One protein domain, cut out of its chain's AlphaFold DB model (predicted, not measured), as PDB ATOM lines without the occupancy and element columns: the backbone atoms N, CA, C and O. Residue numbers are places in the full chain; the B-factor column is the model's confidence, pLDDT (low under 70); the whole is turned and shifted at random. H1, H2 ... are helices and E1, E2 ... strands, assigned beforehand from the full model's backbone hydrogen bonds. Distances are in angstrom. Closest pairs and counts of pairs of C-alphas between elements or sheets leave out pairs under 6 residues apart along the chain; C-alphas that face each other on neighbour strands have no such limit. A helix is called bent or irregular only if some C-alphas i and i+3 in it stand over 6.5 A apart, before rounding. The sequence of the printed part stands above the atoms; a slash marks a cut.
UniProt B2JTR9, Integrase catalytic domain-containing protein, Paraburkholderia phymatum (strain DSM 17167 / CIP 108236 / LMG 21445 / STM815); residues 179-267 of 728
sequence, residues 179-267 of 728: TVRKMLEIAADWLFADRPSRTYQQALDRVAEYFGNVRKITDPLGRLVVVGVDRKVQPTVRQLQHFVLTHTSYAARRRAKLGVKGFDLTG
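This is residues 179 to 267 of the 728 residues of the protein "Integrase catalytic domain-containing protein" of Paraburkholderia phymatum (strain DSM 17167 / CIP 108236 / LMG 21445 / STM815) (UniProt B2JTR9). A small hairpin of two short strands, E1 and E2, makes one end of a long, narrow rod; three crossed helices, H1, H2 and H3, form its body, and the kinked helix H4 makes the other end. The 89 printed residues hold four named helices and two named strands, in the order H1 H2 E1 E2 H3 H4. The sheet is E1 - E2, antiparallel, and the class is mostly helix. The whole is loose, with a radius of gyration of the C-alphas of 16.3 A, and spans 57 by 25 by 16 A.

E1 is residues 216 to 218 and E2 residues 224 to 226, each 6.5 A long. H2, residues 200 to 211, is 16.4 A. H1, residues 179 to 192, is 20.3 A and begins at C-alpha 179 (-29.276, 45.126, 10.632). H3, residues 237 to 247, is 15.3 A. H4, residues 250 to 266, is 13.8 A and ends at C-alpha 266 (-29.432, 8.447, 12.526). H4 is irregular, with C-alphas 257 and 260 8.9 A apart and a kink of 119 degrees near residue 259.

In the hairpin E1 and E2, N 225 and O 217 are within hydrogen-bond range at 2.9 A. E1 and E2 are apart from H1. H1, the hub, touches H2 at a steep tilt of 52 degrees, opposite ways; the closest C-alphas, of Ala 187 and Ala 203, are 5.0 A apart. With residues 184 to 188 alone H1 touches H3, about perpendicular at 81 degrees, closest at the C-alphas of Leu 184 and Leu 240, 5.9 A. H2, with residues 200 to 204 alone, touches H3 about perpendicular at 85 degrees; the closest C-alphas are those of Tyr 200 and Val 237, 6.1 A. Phe 192 alone of H1 only just touches H4, with 3 pairs of C-alphas within 8 A, the closest those of Phe 192 and Ala 256, 5.4 A. H3 and H4 meet only through their link. Each O i to N i+4 pair is within hydrogen-bond range in H1, H2 and H3, and 10 of 13 in H4.

The C-alphas of Pro 220 and Leu 265, the two farthest apart, are 56.6 A apart. The printed part has no cut and no long link. Mean pLDDT of the printed part is 71.6; residues 194 to 197, 209 to 234, 261 to 262 and 264 to 267 are under 70.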
ATOM      1  N   THR A 179     -27.815  45.304  10.658       72.19
ATOM      2  CA  THR A 179     -29.276  45.126  10.632       72.19
ATOM      3  C   THR A 179     -29.695  43.936   9.777       72.19
ATOM      4  O   THR A 179     -30.464  43.094  10.230       72.19
ATOM      5  N   VAL A 180     -29.140  43.815   8.569       75.06
ATOM      6  CA  VAL A 180     -29.419  42.689   7.663       75.06
ATOM      7  C   VAL A 180     -28.940  41.366   8.256       75.06
ATOM      8  O   VAL A 180     -29.607  40.348   8.100       75.06
ATOM      9  N   ARG A 181     -27.812  41.361   8.975       76.62
ATOM     10  CA  ARG A 181     -27.329  40.163   9.670       76.62
ATOM     11  C   ARG A 181     -28.315  39.698  10.745       76.62
ATOM     12  O   ARG A 181     -28.677  38.529  10.727       76.62
ATOM     13  N   LYS A 182     -28.821  40.608  11.582       79.06
ATOM     14  CA  LYS A 182     -29.856  40.283  12.582       79.06
ATOM     15  C   LYS A 182     -31.140  39.744  11.943       79.06
ATOM     16  O   LYS A 182     -31.718  38.786  12.440       79.06
ATOM     17  N   MET A 183     -31.568  40.308  10.809       80.69
ATOM     18  CA  MET A 183     -32.713  39.778  10.051       80.69
ATOM     19  C   MET A 183     -32.478  38.331   9.591       80.69
ATOM     20  O   MET A 183     -33.381  37.502   9.662       80.69
ATOM     21  N   LEU A 184     -31.264  38.016   9.129       83.31
ATOM     22  CA  LEU A 184     -30.887  36.664   8.710       83.31
ATOM     23  C   LEU A 184     -30.766  35.687   9.890       83.31
ATOM     24  O   LEU A 184     -31.129  34.526   9.724       83.31
ATOM     25  N   GLU A 185     -30.303  36.148  11.055       83.19
ATOM     26  CA  GLU A 185     -30.282  35.375  12.309       83.19
ATOM     27  C   GLU A 185     -31.700  34.964  12.710       83.19
ATOM     28  O   GLU A 185     -31.984  33.777  12.813       83.19
ATOM     29  N   ILE A 186     -32.626  35.924  12.788       81.94
ATOM     30  CA  ILE A 186     -34.029  35.658  13.141       81.94
ATOM     31  C   ILE A 186     -34.695  34.725  12.121       81.94
ATOM     32  O   ILE A 186     -35.435  33.814  12.499       81.94
ATOM     33  N   ALA A 187     -34.422  34.912  10.824       83.88
ATOM     34  CA  ALA A 187     -34.913  34.006   9.786       83.88
ATOM     35  C   ALA A 187     -34.366  32.581   9.962       83.88
ATOM     36  O   ALA A 187     -35.104  31.618   9.759       83.88
ATOM     37  N   ALA A 188     -33.087  32.430  10.318       84.44
ATOM     38  CA  ALA A 188     -32.466  31.130  10.550       84.44
ATOM     39  C   ALA A 188     -33.033  30.449  11.806       84.44
ATOM     40  O   ALA A 188     -33.396  29.275  11.738       84.44
ATOM     41  N   ASP A 189     -33.193  31.182  12.907       83.56
ATOM     42  CA  ASP A 189     -33.786  30.666  14.144       83.56
ATOM     43  C   ASP A 189     -35.227  30.204  13.912       83.56
ATOM     44  O   ASP A 189     -35.617  29.109  14.318       83.56
ATOM     45  N   TRP A 190     -36.013  30.988  13.167       83.56
ATOM     46  CA  TRP A 190     -37.364  30.591  12.783       83.56
ATOM     47  C   TRP A 190     -37.374  29.379  11.845       83.56
ATOM     48  O   TRP A 190     -38.235  28.510  11.980       83.56
ATOM     49  N   LEU A 191     -36.434  29.287  10.901       83.44
ATOM     50  CA  LEU A 191     -36.320  28.138   9.998       83.44
ATOM     51  C   LEU A 191     -36.039  26.835  10.765       83.44
ATOM     52  O   LEU A 191     -36.501  25.777  10.340       83.44
ATOM     53  N   PHE A 192     -35.303  26.912  11.879       79.31
ATOM     54  CA  PHE A 192     -34.901  25.761  12.693       79.31
ATOM     55  C   PHE A 192     -35.773  25.498  13.933       79.31
ATOM     56  O   PHE A 192     -35.531  24.509  14.622       79.31
ATOM     57  N   ALA A 193     -36.781  26.327  14.214       80.44
ATOM     58  CA  ALA A 193     -37.729  26.098  15.306       80.44
ATOM     59  C   ALA A 193     -38.690  24.918  15.021       80.44
ATOM     60  O   ALA A 193     -39.008  24.626  13.867       80.44
ATOM     61  N   ASP A 194     -39.179  24.253  16.077       62.50
ATOM     62  CA  ASP A 194     -39.897  22.972  15.972       62.50
ATOM     63  C   ASP A 194     -41.206  23.033  15.140       62.50
ATOM     64  O   ASP A 194     -42.124  23.801  15.439       62.50
ATOM     65  N   ARG A 195     -41.271  22.137  14.131       62.34
ATOM     66  CA  ARG A 195     -42.357  21.779  13.170       62.34
ATOM     67  C   ARG A 195     -42.889  22.892  12.231       62.34
ATOM     68  O   ARG A 195     -42.997  24.042  12.652       62.34
ATOM     69  N   PRO A 196     -43.381  22.600  10.998       59.09
ATOM     70  CA  PRO A 196     -43.110  21.505  10.044       59.09
ATOM     71  C   PRO A 196     -41.948  21.878   9.081       59.09
ATOM     72  O   PRO A 196     -41.193  22.793   9.388       59.09
ATOM     73  N   SER A 197     -41.770  21.193   7.936       63.81
ATOM     74  CA  SER A 197     -40.760  21.519   6.900       63.81
ATOM     75  C   SER A 197     -40.939  22.936   6.330       63.81
ATOM     76  O   SER A 197     -41.598  23.135   5.311       63.81
ATOM     77  N   ARG A 198     -40.349  23.926   7.001       76.88
ATOM     78  CA  ARG A 198     -40.346  25.339   6.605       76.88
ATOM     79  C   ARG A 198     -39.373  25.564   5.449       76.88
ATOM     80  O   ARG A 198     -38.284  24.991   5.404       76.88
ATOM     81  N   THR A 199     -39.752  26.417   4.507       83.62
ATOM     82  CA  THR A 199     -38.896  26.798   3.376       83.62
ATOM     83  C   THR A 199     -38.113  28.073   3.680       83.62
ATOM     84  O   THR A 199     -38.538  28.920   4.465       83.62
ATOM     85  N   TYR A 200     -36.978  28.258   2.999       84.12
ATOM     86  CA  TYR A 200     -36.205  29.505   3.080       84.12
ATOM     87  C   TYR A 200     -37.028  30.740   2.688       84.12
ATOM     88  O   TYR A 200     -36.781  31.821   3.214       84.12
ATOM     89  N   GLN A 201     -37.994  30.585   1.775       82.50
ATOM     90  CA  GLN A 201     -38.870  31.680   1.365       82.50
ATOM     91  C   GLN A 201     -39.810  32.076   2.507       82.50
ATOM     92  O   GLN A 201     -39.829  33.240   2.882       82.50
ATOM     93  N   GLN A 202     -40.470  31.106   3.146       83.19
ATOM     94  CA  GLN A 202     -41.351  31.362   4.293       83.19
ATOM     95  C   GLN A 202     -40.619  32.029   5.467       83.19
ATOM     96  O   GLN A 202     -41.184  32.889   6.136       83.19
ATOM     97  N   ALA A 203     -39.352  31.670   5.702       83.44
ATOM     98  CA  ALA A 203     -38.537  32.302   6.739       83.44
ATOM     99  C   ALA A 203     -38.273  33.787   6.450       83.44
ATOM    100  O   ALA A 203     -38.353  34.622   7.351       83.44
ATOM    101  N   LEU A 204     -37.999  34.128   5.187       81.81
ATOM    102  CA  LEU A 204     -37.839  35.518   4.763       81.81
ATOM    103  C   LEU A 204     -39.163  36.278   4.769       81.81
ATOM    104  O   LEU A 204     -39.177  37.424   5.205       81.81
ATOM    105  N   ASP A 205     -40.261  35.647   4.354       79.69
ATOM    106  CA  ASP A 205     -41.597  36.247   4.384       79.69
ATOM    107  C   ASP A 205     -42.004  36.595   5.827       79.69
ATOM    108  O   ASP A 205     -42.542  37.670   6.085       79.69
ATOM    109  N   ARG A 206     -41.656  35.737   6.797       77.81
ATOM    110  CA  ARG A 206     -41.901  35.996   8.222       77.81
ATOM    111  C   ARG A 206     -41.064  37.157   8.754       77.81
ATOM    112  O   ARG A 206     -41.575  38.000   9.481       77.81
ATOM    113  N   VAL A 207     -39.790  37.240   8.380       77.12
ATOM    114  CA  VAL A 207     -38.942  38.390   8.739       77.12
ATOM    115  C   VAL A 207     -39.429  39.671   8.058       77.12
ATOM    116  O   VAL A 207     -39.411  40.733   8.675       77.12
ATOM    117  N   ALA A 208     -39.934  39.583   6.829       73.69
ATOM    118  CA  ALA A 208     -40.552  40.702   6.129       73.69
ATOM    119  C   ALA A 208     -41.842  41.195   6.806       73.69
ATOM    120  O   ALA A 208     -42.117  42.389   6.752       73.69
ATOM    121  N   GLU A 209     -42.602  40.321   7.468       68.25
ATOM    122  CA  GLU A 209     -43.780  40.702   8.259       68.25
ATOM    123  C   GLU A 209     -43.406  41.516   9.510       68.25
ATOM    124  O   GLU A 209     -44.091  42.481   9.831       68.25
ATOM    125  N   TYR A 210     -42.312  41.163  10.196       64.88
ATOM    126  CA  TYR A 210     -41.881  41.847  11.426       64.88
ATOM    127  C   TYR A 210     -41.009  43.087  11.188       64.88
ATOM    128  O   TYR A 210     -41.042  44.018  11.989       64.88
ATOM    129  N   PHE A 211     -40.204  43.094  10.122       63.69
ATOM    130  CA  PHE A 211     -39.204  44.138   9.856       63.69
ATOM    131  C   PHE A 211     -39.440  44.911   8.554       63.69
ATOM    132  O   PHE A 211     -38.775  45.919   8.311       63.69
ATOM    133  N   GLY A 212     -40.352  44.451   7.696       59.41
ATOM    134  CA  GLY A 212     -40.821  45.213   6.545       59.41
ATOM    135  C   GLY A 212     -41.954  46.156   6.947       59.41
ATOM    136  O   GLY A 212     -42.725  45.867   7.854       59.41
ATOM    137  N   ASN A 213     -42.099  47.274   6.233       53.62
ATOM    138  CA  ASN A 213     -43.228  48.206   6.365       53.62
ATOM    139  C   ASN A 213     -44.563  47.602   5.859       53.62
ATOM    140  O   ASN A 213     -45.314  48.264   5.147       53.62
ATOM    141  N   VAL A 214     -44.868  46.339   6.174       52.69
ATOM    142  CA  VAL A 214     -46.140  45.699   5.826       52.69
ATOM    143  C   VAL A 214     -47.182  46.142   6.851       52.69
ATOM    144  O   VAL A 214     -47.350  45.529   7.903       52.69
ATOM    145  N   ARG A 215     -47.892  47.237   6.566       54.25
ATOM    146  CA  ARG A 215     -49.078  47.623   7.340       54.25
ATOM    147  C   ARG A 215     -50.304  46.970   6.711       54.25
ATOM    148  O   ARG A 215     -50.575  47.170   5.531       54.25
ATOM    149  N   LYS A 216     -51.047  46.198   7.506       57.66
ATOM    150  CA  LYS A 216     -52.423  45.814   7.176       57.66
ATOM    151  C   LYS A 216     -53.276  47.066   7.355       57.66
ATOM    152  O   LYS A 216     -53.548  47.449   8.488       57.66
ATOM    153  N   ILE A 217     -53.607  47.743   6.261       57.50
ATOM    154  CA  ILE A 217     -54.484  48.915   6.295       57.50
ATOM    155  C   ILE A 217     -55.852  48.448   5.812       57.50
ATOM    156  O   ILE A 217     -55.961  47.788   4.778       57.50
ATOM    157  N   THR A 218     -56.887  48.743   6.588       54.44
ATOM    158  CA  THR A 218     -58.268  48.509   6.175       54.44
ATOM    159  C   THR A 218     -58.717  49.714   5.360       54.44
ATOM    160  O   THR A 218     -58.687  50.838   5.857       54.44
ATOM    161  N   ASP A 219     -59.089  49.486   4.104       59.28
ATOM    162  CA  ASP A 219     -59.682  50.513   3.242       59.28
ATOM    163  C   ASP A 219     -61.038  50.976   3.835       59.28
ATOM    164  O   ASP A 219     -61.658  50.191   4.564       59.28
ATOM    165  N   PRO A 220     -61.575  52.178   3.537       56.19
ATOM    166  CA  PRO A 220     -62.855  52.655   4.081       56.19
ATOM    167  C   PRO A 220     -64.064  51.740   3.797       56.19
ATOM    168  O   PRO A 220     -65.100  51.876   4.436       56.19
ATOM    169  N   LEU A 221     -63.930  50.786   2.866       65.56
ATOM    170  CA  LEU A 221     -64.913  49.745   2.534       65.56
ATOM    171  C   LEU A 221     -64.716  48.420   3.307       65.56
ATOM    172  O   LEU A 221     -65.328  47.410   2.958       65.56
ATOM    173  N   GLY A 222     -63.836  48.375   4.312       58.03
ATOM    174  CA  GLY A 222     -63.653  47.209   5.186       58.03
ATOM    175  C   GLY A 222     -62.774  46.081   4.626       58.03
ATOM    176  O   GLY A 222     -62.721  45.003   5.215       58.03
ATOM    177  N   ARG A 223     -62.066  46.288   3.505       60.88
ATOM    178  CA  ARG A 223     -61.166  45.277   2.913       60.88
ATOM    179  C   ARG A 223     -59.727  45.467   3.396       60.88
ATOM    180  O   ARG A 223     -59.213  46.581   3.407       60.88
ATOM    181  N   LEU A 224     -59.067  44.366   3.755       57.34
ATOM    182  CA  LEU A 224     -57.643  44.336   4.105       57.34
ATOM    183  C   LEU A 224     -56.784  44.561   2.854       57.34
ATOM    184  O   LEU A 224     -56.712  43.689   1.989       57.34
ATOM    185  N   VAL A 225     -56.102  45.706   2.776       51.31
ATOM    186  CA  VAL A 225     -55.142  46.015   1.710       51.31
ATOM    187  C   VAL A 225     -53.722  45.876   2.260       51.31
ATOM    188  O   VAL A 225     -53.349  46.486   3.264       51.31
ATOM    189  N   VAL A 226     -52.921  45.040   1.596       55.75
ATOM    190  CA  VAL A 226     -51.497  44.845   1.899       55.75
ATOM    191  C   VAL A 226     -50.691  45.784   1.005       55.75
ATOM    192  O   VAL A 226     -50.581  45.557  -0.198       55.75
ATOM    193  N   VAL A 227     -50.126  46.847   1.581       50.94
ATOM    194  CA  VAL A 227     -49.245  47.769   0.846       50.94
ATOM    195  C   VAL A 227     -47.863  47.127   0.691       50.94
ATOM    196  O   VAL A 227     -47.221  46.750   1.672       50.94
ATOM    197  N   GLY A 228     -47.424  46.961  -0.559       49.91
ATOM    198  CA  GLY A 228     -46.170  46.294  -0.909       49.91
ATOM    199  C   GLY A 228     -44.928  47.091  -0.497       49.91
ATOM    200  O   GLY A 228     -44.816  48.282  -0.771       49.91
ATOM    201  N   VAL A 229     -43.972  46.405   0.132       51.78
ATOM    202  CA  VAL A 229     -42.657  46.947   0.513       51.78
ATOM    203  C   VAL A 229     -41.684  46.871  -0.670       51.78
ATOM    204  O   VAL A 229     -41.705  45.907  -1.439       51.78
ATOM    205  N   ASP A 230     -40.791  47.859  -0.794       55.78
ATOM    206  CA  ASP A 230     -39.693  47.862  -1.767       55.78
ATOM    207  C   ASP A 230     -38.794  46.618  -1.595       55.78
ATOM    208  O   ASP A 230     -38.064  46.458  -0.610       55.78
ATOM    209  N   ARG A 231     -38.827  45.723  -2.593       55.56
ATOM    210  CA  ARG A 231     -38.033  44.482  -2.646       55.56
ATOM    211  C   ARG A 231     -36.517  44.723  -2.625       55.56
ATOM    212  O   ARG A 231     -35.765  43.765  -2.452       55.56
ATOM    213  N   LYS A 232     -36.045  45.966  -2.791       58.28
ATOM    214  CA  LYS A 232     -34.617  46.321  -2.728       58.28
ATOM    215  C   LYS A 232     -34.026  46.296  -1.315       58.28
ATOM    216  O   LYS A 232     -32.804  46.261  -1.205       58.28
ATOM    217  N   VAL A 233     -34.849  46.284  -0.262       63.62
ATOM    218  CA  VAL A 233     -34.396  46.348   1.146       63.62
ATOM    219  C   VAL A 233     -34.346  44.964   1.815       63.62
ATOM    220  O   VAL A 233     -33.836  44.824   2.924       63.62
ATOM    221  N   GLN A 234     -34.814  43.906   1.142       69.06
ATOM    222  CA  GLN A 234     -34.910  42.570   1.736       69.06
ATOM    223  C   GLN A 234     -33.740  41.639   1.378       69.06
ATOM    224  O   GLN A 234     -33.312  41.585   0.218       69.06
ATOM    225  N   PRO A 235     -33.246  40.841   2.345       74.69
ATOM    226  CA  PRO A 235     -32.289  39.782   2.062       74.69
ATOM    227  C   PRO A 235     -32.875  38.749   1.093       74.69
ATOM    228  O   PRO A 235     -34.040  38.372   1.173       74.69
ATOM    229  N   THR A 236     -32.052  38.255   0.175       81.00
ATOM    230  CA  THR A 236     -32.466  37.228  -0.793       81.00
ATOM    231  C   THR A 236     -32.382  35.814  -0.206       81.00
ATOM    232  O   THR A 236     -31.569  35.551   0.680       81.00
ATOM    233  N   VAL A 237     -33.126  34.855  -0.780       83.06
ATOM    234  CA  VAL A 237     -33.033  33.420  -0.425       83.06
ATOM    235  C   VAL A 237     -31.587  32.921  -0.470       83.06
ATOM    236  O   VAL A 237     -31.145  32.228   0.440       83.06
ATOM    237  N   ARG A 238     -30.809  33.336  -1.482       80.69
ATOM    238  CA  ARG A 238     -29.381  32.988  -1.594       80.69
ATOM    239  C   ARG A 238     -28.553  33.526  -0.422       80.69
ATOM    240  O   ARG A 238     -27.617  32.860   0.008       80.69
ATOM    241  N   GLN A 239     -28.874  34.715   0.097       81.94
ATOM    242  CA  GLN A 239     -28.187  35.290   1.258       81.94
ATOM    243  C   GLN A 239     -28.529  34.542   2.544       81.94
ATOM    244  O   GLN A 239     -27.613  34.256   3.311       81.94
ATOM    245  N   LEU A 240     -29.794  34.155   2.743       84.75
ATOM    246  CA  LEU A 240     -30.191  33.315   3.876       84.75
ATOM    247  C   LEU A 240     -29.570  31.917   3.799       84.75
ATOM    248  O   LEU A 240     -29.010  31.444   4.782       84.75
ATOM    249  N   GLN A 241     -29.570  31.286   2.624       85.12
ATOM    250  CA  GLN A 241     -28.885  30.010   2.400       85.12
ATOM    251  C   GLN A 241     -27.389  30.106   2.714       85.12
ATOM    252  O   GLN A 241     -26.855  29.267   3.437       85.12
ATOM    253  N   HIS A 242     -26.705  31.136   2.207       83.50
ATOM    254  CA  HIS A 242     -25.293  31.366   2.506       83.50
ATOM    255  C   HIS A 242     -25.062  31.611   4.004       83.50
ATOM    256  O   HIS A 242     -24.121  31.060   4.571       83.50
ATOM    257  N   PHE A 243     -25.911  32.411   4.655       85.00
ATOM    258  CA  PHE A 243     -25.836  32.690   6.089       85.00
ATOM    259  C   PHE A 243     -25.949  31.405   6.916       85.00
ATOM    260  O   PHE A 243     -25.044  31.092   7.685       85.00
ATOM    261  N   VAL A 244     -26.971  30.592   6.647       85.12
ATOM    262  CA  VAL A 244     -27.188  29.285   7.281       85.12
ATOM    263  C   VAL A 244     -26.013  28.327   7.048       85.12
ATOM    264  O   VAL A 244     -25.579  27.639   7.967       85.12
ATOM    265  N   LEU A 245     -25.455  28.277   5.834       84.06
ATOM    266  CA  LEU A 245     -24.311  27.410   5.522       84.06
ATOM    267  C   LEU A 245     -23.015  27.832   6.225       84.06
ATOM    268  O   LEU A 245     -22.159  26.981   6.459       84.06
ATOM    269  N   THR A 246     -22.857  29.122   6.523       80.50
ATOM    270  CA  THR A 246     -21.628  29.684   7.105       80.50
ATOM    271  C   THR A 246     -21.673  29.810   8.624       80.50
ATOM    272  O   THR A 246     -20.630  29.668   9.253       80.50
ATOM    273  N   HIS A 247     -22.847  30.055   9.211       78.88
ATOM    274  CA  HIS A 247     -23.010  30.314  10.648       78.88
ATOM    275  C   HIS A 247     -23.617  29.125  11.406       78.88
ATOM    276  O   HIS A 247     -23.494  29.055  12.625       78.88
ATOM    277  N   THR A 248     -24.229  28.155  10.712       79.31
ATOM    278  CA  THR A 248     -24.824  26.969  11.344       79.31
ATOM    279  C   THR A 248     -24.067  25.697  10.959       79.31
ATOM    280  O   THR A 248     -23.915  25.358   9.778       79.31
ATOM    281  N   SER A 249     -23.631  24.933  11.966       82.44
ATOM    282  CA  SER A 249     -22.931  23.664  11.744       82.44
ATOM    283  C   SER A 249     -23.808  22.656  10.990       82.44
ATOM    284  O   SER A 249     -25.038  22.666  11.080       82.44
ATOM    285  N   TYR A 250     -23.182  21.752  10.230       79.44
ATOM    286  CA  TYR A 250     -23.912  20.698   9.513       79.44
ATOM    287  C   TYR A 250     -24.744  19.819  10.462       79.44
ATOM    288  O   TYR A 250     -25.891  19.495  10.156       79.44
ATOM    289  N   ALA A 251     -24.193  19.500  11.637       77.12
ATOM    290  CA  ALA A 251     -24.873  18.730  12.674       77.12
ATOM    291  C   ALA A 251     -26.132  19.442  13.191       77.12
ATOM    292  O   ALA A 251     -27.192  18.828  13.239       77.12
ATOM    293  N   ALA A 252     -26.054  20.743  13.495       79.69
ATOM    294  CA  ALA A 252     -27.212  21.519  13.942       79.69
ATOM    295  C   ALA A 252     -28.313  21.575  12.867       79.69
ATOM    296  O   ALA A 252     -29.485  21.355  13.170       79.69
ATOM    297  N   ARG A 253     -27.936  21.746  11.591       83.50
ATOM    298  CA  ARG A 253     -28.882  21.715  10.460       83.50
ATOM    299  C   ARG A 253     -29.558  20.352  10.298       83.50
ATOM    300  O   ARG A 253     -30.766  20.289  10.074       83.50
ATOM    301  N   ARG A 254     -28.808  19.247  10.415       78.81
ATOM    302  CA  ARG A 254     -29.393  17.893  10.392       78.81
ATOM    303  C   ARG A 254     -30.275  17.629  11.611       78.81
ATOM    304  O   ARG A 254     -31.310  16.992  11.441       78.81
ATOM    305  N   ARG A 255     -29.901  18.125  12.794       80.94
ATOM    306  CA  ARG A 255     -30.680  17.980  14.031       80.94
ATOM    307  C   ARG A 255     -32.031  18.673  13.939       80.94
ATOM    308  O   ARG A 255     -33.036  18.048  14.246       80.94
ATOM    309  N   ALA A 256     -32.066  19.899  13.428       75.75
ATOM    310  CA  ALA A 256     -33.320  20.607  13.192       75.75
ATOM    311  C   ALA A 256     -34.218  19.892  12.161       75.75
ATOM    312  O   ALA A 256     -35.434  19.879  12.302       75.75
ATOM    313  N   LYS A 257     -33.631  19.235  11.146       74.81
ATOM    314  CA  LYS A 257     -34.394  18.484  10.132       74.81
ATOM    315  C   LYS A 257     -34.964  17.155  10.647       74.81
ATOM    316  O   LYS A 257     -36.079  16.798  10.290       74.81
ATOM    317  N   LEU A 258     -34.178  16.388  11.403       71.38
ATOM    318  CA  LEU A 258     -34.549  15.046  11.880       71.38
ATOM    319  C   LEU A 258     -35.276  15.068  13.236       71.38
ATOM    320  O   LEU A 258     -35.801  14.043  13.668       71.38
ATOM    321  N   GLY A 259     -35.273  16.213  13.921       72.75
ATOM    322  CA  GLY A 259     -35.603  16.310  15.339       72.75
ATOM    323  C   GLY A 259     -34.499  15.724  16.223       72.75
ATOM    324  O   GLY A 259     -33.620  14.997  15.758       72.75
ATOM    325  N   VAL A 260     -34.551  16.023  17.525       72.88
ATOM    326  CA  VAL A 260     -33.545  15.557  18.502       72.88
ATOM    327  C   VAL A 260     -33.439  14.029  18.485       72.88
ATOM    328  O   VAL A 260     -32.374  13.492  18.197       72.88
ATOM    329  N   LYS A 261     -34.571  13.327  18.655       64.88
ATOM    330  CA  LYS A 261     -34.621  11.854  18.656       64.88
ATOM    331  C   LYS A 261     -34.129  11.239  17.338       64.88
ATOM    332  O   LYS A 261     -33.324  10.315  17.361       64.88
ATOM    333  N   GLY A 262     -34.579  11.756  16.191       67.25
ATOM    334  CA  GLY A 262     -34.186  11.225  14.882       67.25
ATOM    335  C   GLY A 262     -32.711  11.476  14.554       67.25
ATOM    336  O   GLY A 262     -32.056  10.627  13.947       67.25
ATOM    337  N   PHE A 263     -32.161  12.613  14.985       72.56
ATOM    338  CA  PHE A 263     -30.740  12.920  14.838       72.56
ATOM    339  C   PHE A 263     -29.863  12.061  15.743       72.56
ATOM    340  O   PHE A 263     -28.839  11.565  15.284       72.56
ATOM    341  N   ASP A 264     -30.263  11.849  16.994       68.88
ATOM    342  CA  ASP A 264     -29.505  10.997  17.909       68.88
ATOM    343  C   ASP A 264     -29.507   9.529  17.448       68.88
ATOM    344  O   ASP A 264     -28.515   8.830  17.650       68.88
ATOM    345  N   LEU A 265     -30.565   9.090  16.754       61.00
ATOM    346  CA  LEU A 265     -30.652   7.757  16.149       61.00
ATOM    347  C   LEU A 265     -29.838   7.625  14.843       61.00
ATOM    348  O   LEU A 265     -29.144   6.633  14.656       61.00
ATOM    349  N   THR A 266     -29.922   8.601  13.924       58.28
ATOM    350  CA  THR A 266     -29.432   8.447  12.526       58.28
ATOM    351  C   THR A 266     -28.460   9.526  12.036       58.28
ATOM    352  O   THR A 266     -27.809   9.365  11.003       58.28
ATOM    353  N   GLY A 267     -28.400  10.673  12.712       57.41
ATOM    354  CA  GLY A 267     -27.717  11.880  12.239       57.41
ATOM    355  C   GLY A 267     -26.409  12.216  12.954       57.41
ATOM    356  O   GLY A 267     -25.654  13.047  12.439       57.41
TER     357      GLY A 267